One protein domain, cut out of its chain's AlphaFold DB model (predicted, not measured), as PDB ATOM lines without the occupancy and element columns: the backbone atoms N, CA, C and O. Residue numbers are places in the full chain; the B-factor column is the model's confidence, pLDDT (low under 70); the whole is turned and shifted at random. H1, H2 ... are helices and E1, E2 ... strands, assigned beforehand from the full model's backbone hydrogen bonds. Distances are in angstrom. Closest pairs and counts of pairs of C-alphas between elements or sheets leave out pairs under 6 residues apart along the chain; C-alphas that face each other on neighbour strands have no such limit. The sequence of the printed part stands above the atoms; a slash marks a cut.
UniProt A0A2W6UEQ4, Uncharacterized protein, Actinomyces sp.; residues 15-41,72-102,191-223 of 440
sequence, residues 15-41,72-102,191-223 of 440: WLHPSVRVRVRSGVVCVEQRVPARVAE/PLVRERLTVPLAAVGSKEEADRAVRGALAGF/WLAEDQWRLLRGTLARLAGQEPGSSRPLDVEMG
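What this domain is: This is residues 15 to 41, 72 to 102 and 191 to 223 of the 440 residues of an uncharacterized protein of Actinomyces sp. (UniProt A0A2W6UEQ4). A small antiparallel sheet, E1 - E2 - E4, makes one layer, and two helices, H2 and H3, covering one of its faces make the second; no named element covers the other face. H1 grazes the sheet, E3 lies far out, and residues 218 to 223, mostly H4, stick out. The printed part has 91 residues, in the order E1 E2 E3 E4 H1 H2 H3 H4, class mixed. It is compact, with a radius of gyration of the C-alphas of 12.6 A and spans of 36 by 29 by 22 A.

Where its parts are: Find C-alpha 19 at (5.090, 35.488, -39.726), where E1, residues 19 to 25, begins its 18.8 A. E2, residues 28 to 34, runs 18.6 A; E4, residues 77 to 81, runs 13.2 A. H2, residues 88 to 101, is 19.9 A long; H3, residues 191 to 208, runs 25.3 A to C-alpha 208 at (8.401, 23.752, -57.812). The short ones are E3, residues 39 to 41, H1, residues 82 to 85, and H4, residues 217 to 221.

How they stand to each other: Look first at the hairpin E1 and E2, with N 21 and O 32 2.9 A apart; between E2 and E4, N 31 and O 78 are 2.8 A apart. On the same face, H2 has a height over the sheet of 9.2 A and H3 of 9.7 A. They touch, closest at C-alphas 95 and 200, 6.6 A, at a steep tilt of 42 degrees, opposite ways. H1 touches H3 with H3's residues 207 to 208 alone, closest at C-alphas 84 and 208, 4.8 A. In H2, H3 and H4 every O i to N i+4 pair is within hydrogen-bond range; H1 is too short for one. E3 pairs with no named strand.

The domain as a whole: C-alphas 41 and 209, the farthest apart, are 36.8 A apart. Across the cuts, C-alphas 41 and 72 are 10.7 A apart, and 102 and 191 13.0 A. Of the links that are printed whole, none is long. Look for pLDDT under 70 at residues 15 to 17, 35 to 41, 72 to 75, 191 and 217 to 218.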
ATOM      1  N   TRP A  15       9.235  41.631 -34.195       65.31
ATOM      2  CA  TRP A  15       7.785  41.782 -34.058       65.31
ATOM      3  C   TRP A  15       7.131  42.582 -35.206       65.31
ATOM      4  O   TRP A  15       5.919  42.488 -35.380       65.31
ATOM      5  N   LEU A  16       7.912  43.302 -36.029       63.69
ATOM      6  CA  LEU A  16       7.436  43.970 -37.254       63.69
ATOM      7  C   LEU A  16       7.419  43.050 -38.484       63.69
ATOM      8  O   LEU A  16       6.774  43.385 -39.480       63.69
ATOM      9  N   HIS A  17       8.117  41.911 -38.452       69.38
ATOM     10  CA  HIS A  17       8.207  41.010 -39.601       69.38
ATOM     11  C   HIS A  17       6.927  40.177 -39.761       69.38
ATOM     12  O   HIS A  17       6.372  39.700 -38.765       69.38
ATOM     13  N   PRO A  18       6.465  39.924 -40.999       73.75
ATOM     14  CA  PRO A  18       5.393  38.973 -41.210       73.75
ATOM     15  C   PRO A  18       5.822  37.568 -40.801       73.75
ATOM     16  O   PRO A  18       6.911  37.093 -41.132       73.75
ATOM     17  N   SER A  19       4.928  36.892 -40.088       77.06
ATOM     18  CA  SER A  19       5.090  35.488 -39.726       77.06
ATOM     19  C   SER A  19       4.709  34.606 -40.912       77.06
ATOM     20  O   SER A  19       3.655  34.806 -41.512       77.06
ATOM     21  N   VAL A  20       5.544  33.627 -41.244       83.25
ATOM     22  CA  VAL A  20       5.317  32.714 -42.372       83.25
ATOM     23  C   VAL A  20       5.103  31.303 -41.841       83.25
ATOM     24  O   VAL A  20       5.779  30.887 -40.901       83.25
ATOM     25  N   ARG A  21       4.143  30.568 -42.406       87.31
ATOM     26  CA  ARG A  21       3.885  29.164 -42.058       87.31
ATOM     27  C   ARG A  21       3.717  28.327 -43.312       87.31
ATOM     28  O   ARG A  21       2.904  28.668 -44.167       87.31
ATOM     29  N   VAL A  22       4.411  27.196 -43.365       89.44
ATOM     30  CA  VAL A  22       4.245  26.198 -44.423       89.44
ATOM     31  C   VAL A  22       3.303  25.097 -43.944       89.44
ATOM     32  O   VAL A  22       3.442  24.546 -42.849       89.44
ATOM     33  N   ARG A  23       2.294  24.786 -44.753       90.00
ATOM     34  CA  ARG A  23       1.290  23.753 -44.491       90.00
ATOM     35  C   ARG A  23       1.068  22.920 -45.736       90.00
ATOM     36  O   ARG A  23       1.261  23.402 -46.842       90.00
ATOM     37  N   VAL A  24       0.591  21.697 -45.549       88.50
ATOM     38  CA  VAL A  24       0.069  20.881 -46.646       88.50
ATOM     39  C   VAL A  24      -1.430  20.759 -46.466       88.50
ATOM     40  O   VAL A  24      -1.914  20.530 -45.356       88.50
ATOM     41  N   ARG A  25      -2.171  20.951 -47.552       85.12
ATOM     42  CA  ARG A  25      -3.615  20.750 -47.580       85.12
ATOM     43  C   ARG A  25      -3.999  20.141 -48.915       85.12
ATOM     44  O   ARG A  25      -3.706  20.731 -49.944       85.12
ATOM     45  N   SER A  26      -4.664  18.987 -48.882       83.56
ATOM     46  CA  SER A  26      -5.230  18.347 -50.079       83.56
ATOM     47  C   SER A  26      -4.212  18.186 -51.226       83.56
ATOM     48  O   SER A  26      -4.509  18.535 -52.360       83.56
ATOM     49  N   GLY A  27      -2.991  17.723 -50.924       85.69
ATOM     50  CA  GLY A  27      -1.937  17.521 -51.934       85.69
ATOM     51  C   GLY A  27      -1.255  18.802 -52.441       85.69
ATOM     52  O   GLY A  27      -0.516  18.761 -53.420       85.69
ATOM     53  N   VAL A  28      -1.476  19.941 -51.780       89.25
ATOM     54  CA  VAL A  28      -0.892  21.244 -52.129       89.25
ATOM     55  C   VAL A  28      -0.069  21.771 -50.957       89.25
ATOM     56  O   VAL A  28      -0.549  21.807 -49.818       89.25
ATOM     57  N   VAL A  29       1.157  22.218 -51.231       91.44
ATOM     58  CA  VAL A  29       1.966  22.990 -50.281       91.44
ATOM     59  C   VAL A  29       1.472  24.432 -50.293       91.44
ATOM     60  O   VAL A  29       1.390  25.070 -51.338       91.44
ATOM     61  N   CYS A  30       1.144  24.944 -49.115       89.94
ATOM     62  CA  CYS A  30       0.608  26.270 -48.866       89.94
ATOM     63  C   CYS A  30       1.558  27.038 -47.951       89.94
ATOM     64  O   CYS A  30       1.770  26.648 -46.801       89.94
ATOM     65  N   VAL A  31       2.098  28.145 -48.447       89.69
ATOM     66  CA  VAL A  31       2.904  29.080 -47.663       89.69
ATOM     67  C   VAL A  31       2.028  30.272 -47.305       89.69
ATOM     68  O   VAL A  31       1.711  31.095 -48.158       89.69
ATOM     69  N   GLU A  32       1.603  30.339 -46.044       86.06
ATOM     70  CA  GLU A  32       0.793  31.430 -45.500       86.06
ATOM     71  C   GLU A  32       1.708  32.538 -44.962       86.06
ATOM     72  O   GLU A  32       2.516  32.281 -44.066       86.06
ATOM     73  N   GLN A  33       1.543  33.773 -45.445       80.50
ATOM     74  CA  GLN A  33       2.163  34.964 -44.857       80.50
ATOM     75  C   GLN A  33       1.121  35.686 -43.992       80.50
ATOM     76  O   GLN A  33       0.030  36.032 -44.442       80.50
ATOM     77  N   ARG A  34       1.441  35.912 -42.718       74.88
ATOM     78  CA  ARG A  34       0.617  36.665 -41.768       74.88
ATOM     79  C   ARG A  34       1.346  37.940 -41.379       74.88
ATOM     80  O   ARG A  34       2.338  37.889 -40.654       74.88
ATOM     81  N   VAL A  35       0.811  39.069 -41.834       64.94
ATOM     82  CA  VAL A  35       1.328  40.415 -41.564       64.94
ATOM     83  C   VAL A  35       0.683  40.960 -40.274       64.94
ATOM     84  O   VAL A  35      -0.537  41.148 -40.263       64.94
ATOM     85  N   PRO A  36       1.451  41.202 -39.189       51.78
ATOM     86  CA  PRO A  36       0.940  41.604 -37.874       51.78
ATOM     87  C   PRO A  36      -0.007  42.803 -37.921       51.78
ATOM     88  O   PRO A  36      -1.121  42.735 -37.409       51.78
ATOM     89  N   ALA A  37       0.398  43.859 -38.618       47.81
ATOM     90  CA  ALA A  37      -0.336  45.116 -38.643       47.81
ATOM     91  C   ALA A  37      -1.445  45.203 -39.683       47.81
ATOM     92  O   ALA A  37      -2.151  46.203 -39.758       47.81
ATOM     93  N   ARG A  38      -1.598  44.166 -40.509       48.66
ATOM     94  CA  ARG A  38      -2.812  44.056 -41.290       48.66
ATOM     95  C   ARG A  38      -3.924  43.453 -40.428       48.66
ATOM     96  O   ARG A  38      -5.036  43.636 -40.822       48.66
ATOM     97  N   VAL A  39      -3.764  42.786 -39.282       39.16
ATOM     98  CA  VAL A  39      -4.957  42.215 -38.594       39.16
ATOM     99  C   VAL A  39      -5.840  43.318 -37.966       39.16
ATOM    100  O   VAL A  39      -5.558  43.765 -36.862       39.16
ATOM    101  N   ALA A  40      -6.902  43.747 -38.656       35.62
ATOM    102  CA  ALA A  40      -7.821  44.811 -38.238       35.62
ATOM    103  C   ALA A  40      -8.861  44.334 -37.209       35.62
ATOM    104  O   ALA A  40      -9.248  45.093 -36.325       35.62
ATOM    105  N   GLU A  41      -9.300  43.074 -37.299       36.22
ATOM    106  CA  GLU A  41     -10.321  42.509 -36.409       36.22
ATOM    107  C   GLU A  41     -10.136  40.993 -36.239       36.22
ATOM    108  O   GLU A  41      -9.746  40.284 -37.171       36.22
ATOM    109  N   PRO A  72     -14.167  39.942 -46.849       37.94
ATOM    110  CA  PRO A  72     -13.252  39.092 -46.091       37.94
ATOM    111  C   PRO A  72     -12.003  38.813 -46.935       37.94
ATOM    112  O   PRO A  72     -12.065  38.030 -47.889       37.94
ATOM    113  N   LEU A  73     -10.874  39.438 -46.588       43.41
ATOM    114  CA  LEU A  73      -9.590  39.117 -47.199       43.41
ATOM    115  C   LEU A  73      -9.221  37.670 -46.860       43.41
ATOM    116  O   LEU A  73      -8.993  37.281 -45.713       43.41
ATOM    117  N   VAL A  74      -9.187  36.858 -47.908       48.84
ATOM    118  CA  VAL A  74      -8.656  35.504 -47.903       48.84
ATOM    119  C   VAL A  74      -7.196  35.577 -47.441       48.84
ATOM    120  O   VAL A  74      -6.438  36.383 -47.967       48.84
ATOM    121  N   ARG A  75      -6.795  34.744 -46.465       61.88
ATOM    122  CA  ARG A  75      -5.393  34.649 -46.004       61.88
ATOM    123  C   ARG A  75      -4.436  34.643 -47.198       61.88
ATOM    124  O   ARG A  75      -4.616  33.805 -48.090       61.88
ATOM    125  N   GLU A  76      -3.453  35.539 -47.187       73.94
ATOM    126  CA  GLU A  76      -2.409  35.612 -48.207       73.94
ATOM    127  C   GLU A  76      -1.613  34.301 -48.177       73.94
ATOM    128  O   GLU A  76      -0.958  33.965 -47.186       73.94
ATOM    129  N   ARG A  77      -1.759  33.506 -49.235       85.75
ATOM    130  CA  ARG A  77      -1.069  32.234 -49.412       85.75
ATOM    131  C   ARG A  77      -0.531  32.092 -50.822       85.75
ATOM    132  O   ARG A  77      -1.185  32.495 -51.785       85.75
ATOM    133  N   LEU A  78       0.637  31.475 -50.899       88.25
ATOM    134  CA  LEU A  78       1.188  30.934 -52.126       88.25
ATOM    135  C   LEU A  78       1.005  29.422 -52.110       88.25
ATOM    136  O   LEU A  78       1.232  28.782 -51.081       88.25
ATOM    137  N   THR A  79       0.595  28.857 -53.237       91.25
ATOM    138  CA  THR A  79       0.327  27.425 -53.358       91.25
ATOM    139  C   THR A  79       1.028  26.796 -54.536       91.25
ATOM    140  O   THR A  79       0.954  27.313 -55.648       91.25
ATOM    141  N   VAL A  80       1.628  25.637 -54.298       91.50
ATOM    142  CA  VAL A  80       2.259  24.798 -55.318       91.50
ATOM    143  C   VAL A  80       1.860  23.336 -55.100       91.50
ATOM    144  O   VAL A  80       1.620  22.941 -53.953       91.50
ATOM    145  N   PRO A  81       1.747  22.519 -56.160       90.31
ATOM    146  CA  PRO A  81       1.459  21.096 -56.012       90.31
ATOM    147  C   PRO A  81       2.539  20.419 -55.163       90.31
ATOM    148  O   PRO A  81       3.725  20.652 -55.389       90.31
ATOM    149  N   LEU A  82       2.148  19.567 -54.211       89.94
ATOM    150  CA  LEU A  82       3.109  18.833 -53.378       89.94
ATOM    151  C   LEU A  82       4.034  17.962 -54.233       89.94
ATOM    152  O   LEU A  82       5.233  17.942 -53.993       89.94
ATOM    153  N   ALA A  83       3.491  17.339 -55.283       87.75
ATOM    154  CA  ALA A  83       4.257  16.536 -56.234       87.75
ATOM    155  C   ALA A  83       5.392  17.316 -56.921       87.75
ATOM    156  O   ALA A  83       6.412  16.730 -57.255       87.75
ATOM    157  N   ALA A  84       5.239  18.631 -57.102       87.88
ATOM    158  CA  ALA A  84       6.260  19.465 -57.734       87.88
ATOM    159  C   ALA A  84       7.382  19.881 -56.770       87.88
ATOM    160  O   ALA A  84       8.441  20.298 -57.215       87.88
ATOM    161  N   VAL A  85       7.137  19.802 -55.462       86.12
ATOM    162  CA  VAL A  85       8.091  20.193 -54.412       86.12
ATOM    163  C   VAL A  85       8.707  18.975 -53.714       86.12
ATOM    164  O   VAL A  85       9.638  19.119 -52.935       86.12
ATOM    165  N   GLY A  86       8.171  17.775 -53.943       86.62
ATOM    166  CA  GLY A  86       8.597  16.542 -53.283       86.62
ATOM    167  C   GLY A  86       8.008  16.392 -51.879       86.62
ATOM    168  O   GLY A  86       7.222  15.478 -51.634       86.62
ATOM    169  N   SER A  87       8.341  17.296 -50.950       89.06
ATOM    170  CA  SER A  87       7.918  17.195 -49.542       89.06
ATOM    171  C   SER A  87       7.612  18.542 -48.877       89.06
ATOM    172  O   SER A  87       8.029  19.613 -49.325       89.06
ATOM    173  N   LYS A  88       6.882  18.507 -47.755       91.38
ATOM    174  CA  LYS A  88       6.633  19.703 -46.936       91.38
ATOM    175  C   LYS A  88       7.928  20.217 -46.311       91.38
ATOM    176  O   LYS A  88       8.113  21.424 -46.188       91.38
ATOM    177  N   GLU A  89       8.787  19.306 -45.882       92.56
ATOM    178  CA  GLU A  89      10.031  19.568 -45.166       92.56
ATOM    179  C   GLU A  89      11.014  20.313 -46.064       92.56
ATOM    180  O   GLU A  89      11.689  21.239 -45.618       92.56
ATOM    181  N   GLU A  90      11.049  19.955 -47.345       90.94
ATOM    182  CA  GLU A  90      11.843  20.634 -48.358       90.94
ATOM    183  C   GLU A  90      11.329  22.049 -48.638       90.94
ATOM    184  O   GLU A  90      12.112  23.004 -48.609       90.94
ATOM    185  N   ALA A  91      10.009  22.214 -48.776       89.81
ATOM    186  CA  ALA A  91       9.385  23.531 -48.874       89.81
ATOM    187  C   ALA A  91       9.695  24.413 -47.658       89.81
ATOM    188  O   ALA A  91      10.055  25.582 -47.795       89.81
ATOM    189  N   ASP A  92       9.571  23.854 -46.457       92.19
ATOM    190  CA  ASP A  92       9.809  24.558 -45.204       92.19
ATOM    191  C   ASP A  92      11.289  24.924 -45.025       92.19
ATOM    192  O   ASP A  92      11.598  26.041 -44.610       92.19
ATOM    193  N   ARG A  93      12.216  24.040 -45.420       92.12
ATOM    194  CA  ARG A  93      13.660  24.313 -45.428       92.12
ATOM    195  C   ARG A  93      14.009  25.440 -46.399       92.12
ATOM    196  O   ARG A  93      14.720  26.364 -46.012       92.12
ATOM    197  N   ALA A  94      13.477  25.401 -47.623       92.00
ATOM    198  CA  ALA A  94      13.705  26.433 -48.632       92.00
ATOM    199  C   ALA A  94      13.147  27.795 -48.190       92.00
ATOM    200  O   ALA A  94      13.833  28.814 -48.288       92.00
ATOM    201  N   VAL A  95      11.931  27.815 -47.634       91.44
ATOM    202  CA  VAL A  95      11.304  29.030 -47.093       91.44
ATOM    203  C   VAL A  95      12.099  29.578 -45.909       91.44
ATOM    204  O   VAL A  95      12.405  30.769 -45.889       91.44
ATOM    205  N   ARG A  96      12.482  28.737 -44.939       90.31
ATOM    206  CA  ARG A  96      13.299  29.166 -43.793       90.31
ATOM    207  C   ARG A  96      14.658  29.706 -44.230       90.31
ATOM    208  O   ARG A  96      15.066  30.750 -43.729       90.31
ATOM    209  N   GLY A  97      15.321  29.050 -45.183       88.38
ATOM    210  CA  GLY A  97      16.588  29.512 -45.753       88.38
ATOM    211  C   GLY A  97      16.459  30.872 -46.444       88.38
ATOM    212  O   GLY A  97      17.229  31.787 -46.157       88.38
ATOM    213  N   ALA A  98      15.431  31.046 -47.281       87.75
ATOM    214  CA  ALA A  98      15.157  32.319 -47.944       87.75
ATOM    215  C   ALA A  98      14.882  33.445 -46.933       87.75
ATOM    216  O   ALA A  98      15.428  34.539 -47.055       87.75
ATOM    217  N   LEU A  99      14.078  33.171 -45.902       86.31
ATOM    218  CA  LEU A  99      13.765  34.138 -44.848       86.31
ATOM    219  C   LEU A  99      14.979  34.496 -43.986       86.31
ATOM    220  O   LEU A  99      15.107  35.651 -43.589       86.31
ATOM    221  N   ALA A 100      15.874  33.543 -43.718       84.06
ATOM    222  CA  ALA A 100      17.117  33.794 -42.992       84.06
ATOM    223  C   ALA A 100      18.086  34.685 -43.789       84.06
ATOM    224  O   ALA A 100      18.796  35.500 -43.202       84.06
ATOM    225  N   GLY A 101      18.089  34.561 -45.120       78.62
ATOM    226  CA  GLY A 101      18.877  35.401 -46.027       78.62
ATOM    227  C   GLY A 101      18.229  36.743 -46.390       78.62
ATOM    228  O   GLY A 101      18.880  37.577 -47.022       78.62
ATOM    229  N   PHE A 102      16.967  36.975 -46.015       79.38
ATOM    230  CA  PHE A 102      16.238  38.184 -46.384       79.38
ATOM    231  C   PHE A 102      16.828  39.419 -45.697       79.38
ATOM    232  O   PHE A 102      16.739  39.585 -44.478       79.38
ATOM    233  N   TRP A 191       6.231  47.828 -48.042       67.69
ATOM    234  CA  TRP A 191       7.378  47.329 -48.795       67.69
ATOM    235  C   TRP A 191       7.993  46.073 -48.161       67.69
ATOM    236  O   TRP A 191       8.349  45.154 -48.883       67.69
ATOM    237  N   LEU A 192       8.038  45.955 -46.826       73.81
ATOM    238  CA  LEU A 192       8.622  44.788 -46.152       73.81
ATOM    239  C   LEU A 192       7.792  43.529 -46.409       73.81
ATOM    240  O   LEU A 192       8.332  42.461 -46.694       73.81
ATOM    241  N   ALA A 193       6.470  43.654 -46.279       74.06
ATOM    242  CA  ALA A 193       5.558  42.548 -46.536       74.06
ATOM    243  C   ALA A 193       5.574  42.144 -48.016       74.06
ATOM    244  O   ALA A 193       5.540  40.952 -48.318       74.06
ATOM    245  N   GLU A 194       5.662  43.124 -48.916       75.31
ATOM    246  CA  GLU A 194       5.682  42.917 -50.361       75.31
ATOM    247  C   GLU A 194       6.996  42.300 -50.857       75.31
ATOM    248  O   GLU A 194       6.976  41.330 -51.612       75.31
ATOM    249  N   ASP A 195       8.142  42.771 -50.375       77.81
ATOM    250  CA  ASP A 195       9.446  42.212 -50.734       77.81
ATOM    251  C   ASP A 195       9.601  40.782 -50.206       77.81
ATOM    252  O   ASP A 195      10.064  39.894 -50.925       77.81
ATOM    253  N   GLN A 196       9.141  40.521 -48.977       82.06
ATOM    254  CA  GLN A 196       9.101  39.160 -48.443       82.06
ATOM    255  C   GLN A 196       8.141  38.276 -49.258       82.06
ATOM    256  O   GLN A 196       8.460  37.119 -49.522       82.06
ATOM    257  N   TRP A 197       6.996  38.802 -49.706       84.00
ATOM    258  CA  TRP A 197       6.062  38.071 -50.567       84.00
ATOM    259  C   TRP A 197       6.697  37.686 -51.909       84.00
ATOM    260  O   TRP A 197       6.637  36.522 -52.312       84.00
ATOM    261  N   ARG A 198       7.379  38.630 -52.569       84.75
ATOM    262  CA  ARG A 198       8.114  38.394 -53.823       84.75
ATOM    263  C   ARG A 198       9.251  37.392 -53.642       84.75
ATOM    264  O   ARG A 198       9.426  36.515 -54.489       84.75
ATOM    265  N   LEU A 199       9.977  37.462 -52.525       89.62
ATOM    266  CA  LEU A 199      11.012  36.488 -52.174       89.62
ATOM    267  C   LEU A 199      10.431  35.074 -52.024       89.62
ATOM    268  O   LEU A 199      10.971  34.124 -52.597       89.62
ATOM    269  N   LEU A 200       9.339  34.924 -51.267       90.81
ATOM    270  CA  LEU A 200       8.668  33.634 -51.074       90.81
ATOM    271  C   LEU A 200       8.163  33.079 -52.407       90.81
ATOM    272  O   LEU A 200       8.379  31.906 -52.702       90.81
ATOM    273  N   ARG A 201       7.568  33.935 -53.245       90.31
ATOM    274  CA  ARG A 201       7.126  33.587 -54.599       90.31
ATOM    275  C   ARG A 201       8.277  33.062 -55.449       90.31
ATOM    276  O   ARG A 201       8.164  31.973 -55.998       90.31
ATOM    277  N   GLY A 202       9.384  33.801 -55.527       91.69
ATOM    278  CA  GLY A 202      10.557  33.389 -56.299       91.69
ATOM    279  C   GLY A 202      11.179  32.092 -55.778       91.69
ATOM    280  O   GLY A 202      11.613  31.255 -56.562       91.69
ATOM    281  N   THR A 203      11.177  31.895 -54.459       93.38
ATOM    282  CA  THR A 203      11.682  30.668 -53.825       93.38
ATOM    283  C   THR A 203      10.820  29.463 -54.184       93.38
ATOM    284  O   THR A 203      11.353  28.450 -54.626       93.38
ATOM    285  N   LEU A 204       9.496  29.584 -54.069       93.50
ATOM    286  CA  LEU A 204       8.570  28.514 -54.440       93.50
ATOM    287  C   LEU A 204       8.565  28.242 -55.942       93.50
ATOM    288  O   LEU A 204       8.452  27.088 -56.333       93.50
ATOM    289  N   ALA A 205       8.714  29.276 -56.772       93.25
ATOM    290  CA  ALA A 205       8.780  29.112 -58.219       93.25
ATOM    291  C   ALA A 205      10.006  28.297 -58.644       93.25
ATOM    292  O   ALA A 205       9.882  27.378 -59.448       93.25
ATOM    293  N   ARG A 206      11.174  28.597 -58.060       93.75
ATOM    294  CA  ARG A 206      12.400  27.818 -58.285       93.75
ATOM    295  C   ARG A 206      12.268  26.391 -57.768       93.75
ATOM    296  O   ARG A 206      12.685  25.470 -58.452       93.75
ATOM    297  N   LEU A 207      11.684  26.224 -56.584       93.69
ATOM    298  CA  LEU A 207      11.551  24.918 -55.950       93.69
ATOM    299  C   LEU A 207      10.584  23.995 -56.703       93.69
ATOM    300  O   LEU A 207      10.871  22.824 -56.877       93.69
ATOM    301  N   ALA A 208       9.445  24.527 -57.147       89.31
ATOM    302  CA  ALA A 208       8.401  23.752 -57.812       89.31
ATOM    303  C   ALA A 208       8.560  23.678 -59.343       89.31
ATOM    304  O   ALA A 208       7.702  23.097 -60.008       89.31
ATOM    305  N   GLY A 209       9.564  24.358 -59.913       89.88
ATOM    306  CA  GLY A 209       9.762  24.486 -61.363       89.88
ATOM    307  C   GLY A 209       8.606  25.168 -62.113       89.88
ATOM    308  O   GLY A 209       8.531  25.092 -63.334       89.88
ATOM    309  N   GLN A 210       7.676  25.809 -61.402       88.00
ATOM    310  CA  GLN A 210       6.462  26.394 -61.970       88.00
ATOM    311  C   GLN A 210       6.000  27.608 -61.166       88.00
ATOM    312  O   GLN A 210       6.325  27.761 -59.990       88.00
ATOM    313  N   GLU A 211       5.175  28.454 -61.773       88.75
ATOM    314  CA  GLU A 211       4.650  29.636 -61.095       88.75
ATOM    315  C   GLU A 211       3.670  29.261 -59.956       88.75
ATOM    316  O   GLU A 211       2.686  28.549 -60.198       88.75
ATOM    317  N   PRO A 212       3.888  29.746 -58.716       90.44
ATOM    318  CA  PRO A 212       3.001  29.463 -57.596       90.44
ATOM    319  C   PRO A 212       1.648  30.172 -57.754       90.44
ATOM    320  O   PRO A 212       1.571  31.340 -58.144       90.44
ATOM    321  N   GLY A 213       0.576  29.473 -57.380       88.56
ATOM    322  CA  GLY A 213      -0.763  30.043 -57.254       88.56
ATOM    323  C   GLY A 213      -0.834  31.058 -56.115       88.56
ATOM    324  O   GLY A 213      -0.249  30.829 -55.060       88.56
ATOM    325  N   SER A 214      -1.547  32.166 -56.309       83.81
ATOM    326  CA  SER A 214      -1.728  33.219 -55.305       83.81
ATOM    327  C   SER A 214      -3.190  33.362 -54.896       83.81
ATOM    328  O   SER A 214      -4.103  33.285 -55.721       83.81
ATOM    329  N   SER A 215      -3.422  33.590 -53.603       77.19
ATOM    330  CA  SER A 215      -4.742  33.966 -53.086       77.19
ATOM    331  C   SER A 215      -4.997  35.473 -53.077       77.19
ATOM    332  O   SER A 215      -6.105  35.886 -52.720       77.19
ATOM    333  N   ARG A 216      -3.996  36.300 -53.416       75.12
ATOM    334  CA  ARG A 216      -4.141  37.758 -53.442       75.12
ATOM    335  C   ARG A 216      -4.940  38.177 -54.682       75.12
ATOM    336  O   ARG A 216      -4.554  37.823 -55.792       75.12
ATOM    337  N   PRO A 217      -6.015  38.966 -54.529       68.38
ATOM    338  CA  PRO A 217      -6.794  39.409 -55.681       68.38
ATOM    339  C   PRO A 217      -5.990  40.257 -56.683       68.38
ATOM    340  O   PRO A 217      -6.181  40.098 -57.881       68.38
ATOM    341  N   LEU A 218      -5.050  41.087 -56.210       69.88
ATOM    342  CA  LEU A 218      -4.180  41.908 -57.070       69.88
ATOM    343  C   LEU A 218      -3.229  41.065 -57.924       69.88
ATOM    344  O   LEU A 218      -3.058  41.324 -59.107       69.88
ATOM    345  N   ASP A 219      -2.661  40.012 -57.346       74.94
ATOM    346  CA  ASP A 219      -1.826  39.050 -58.064       74.94
ATOM    347  C   ASP A 219      -2.619  38.393 -59.210       74.94
ATOM    348  O   ASP A 219      -2.136  38.271 -60.335       74.94
ATOM    349  N   VAL A 220      -3.871  38.012 -58.937       74.25
ATOM    350  CA  VAL A 220      -4.785  37.445 -59.938       74.25
ATOM    351  C   VAL A 220      -5.128  38.476 -61.018       74.25
ATOM    352  O   VAL A 220      -5.165  38.130 -62.198       74.25
ATOM    353  N   GLU A 221      -5.325  39.743 -60.646       72.94
ATOM    354  CA  GLU A 221      -5.492  40.835 -61.607       72.94
ATOM    355  C   GLU A 221      -4.254  41.065 -62.458       72.94
ATOM    356  O   GLU A 221      -4.404  41.352 -63.634       72.94
ATOM    357  N   MET A 222      -3.044  40.855 -61.940       75.62
ATOM    358  CA  MET A 222      -1.808  40.904 -62.730       75.62
ATOM    359  C   MET A 222      -1.649  39.703 -63.682       75.62
ATOM    360  O   MET A 222      -0.700  39.653 -64.461       75.62
ATOM    361  N   GLY A 223      -2.600  38.761 -63.689       78.75
ATOM    362  CA  GLY A 223      -2.596  37.570 -64.543       78.75
ATOM    363  C   GLY A 223      -1.867  36.375 -63.931       78.75
ATOM    364  O   GLY A 223      -1.609  35.390 -64.626       78.75
TER     365      GLY A 223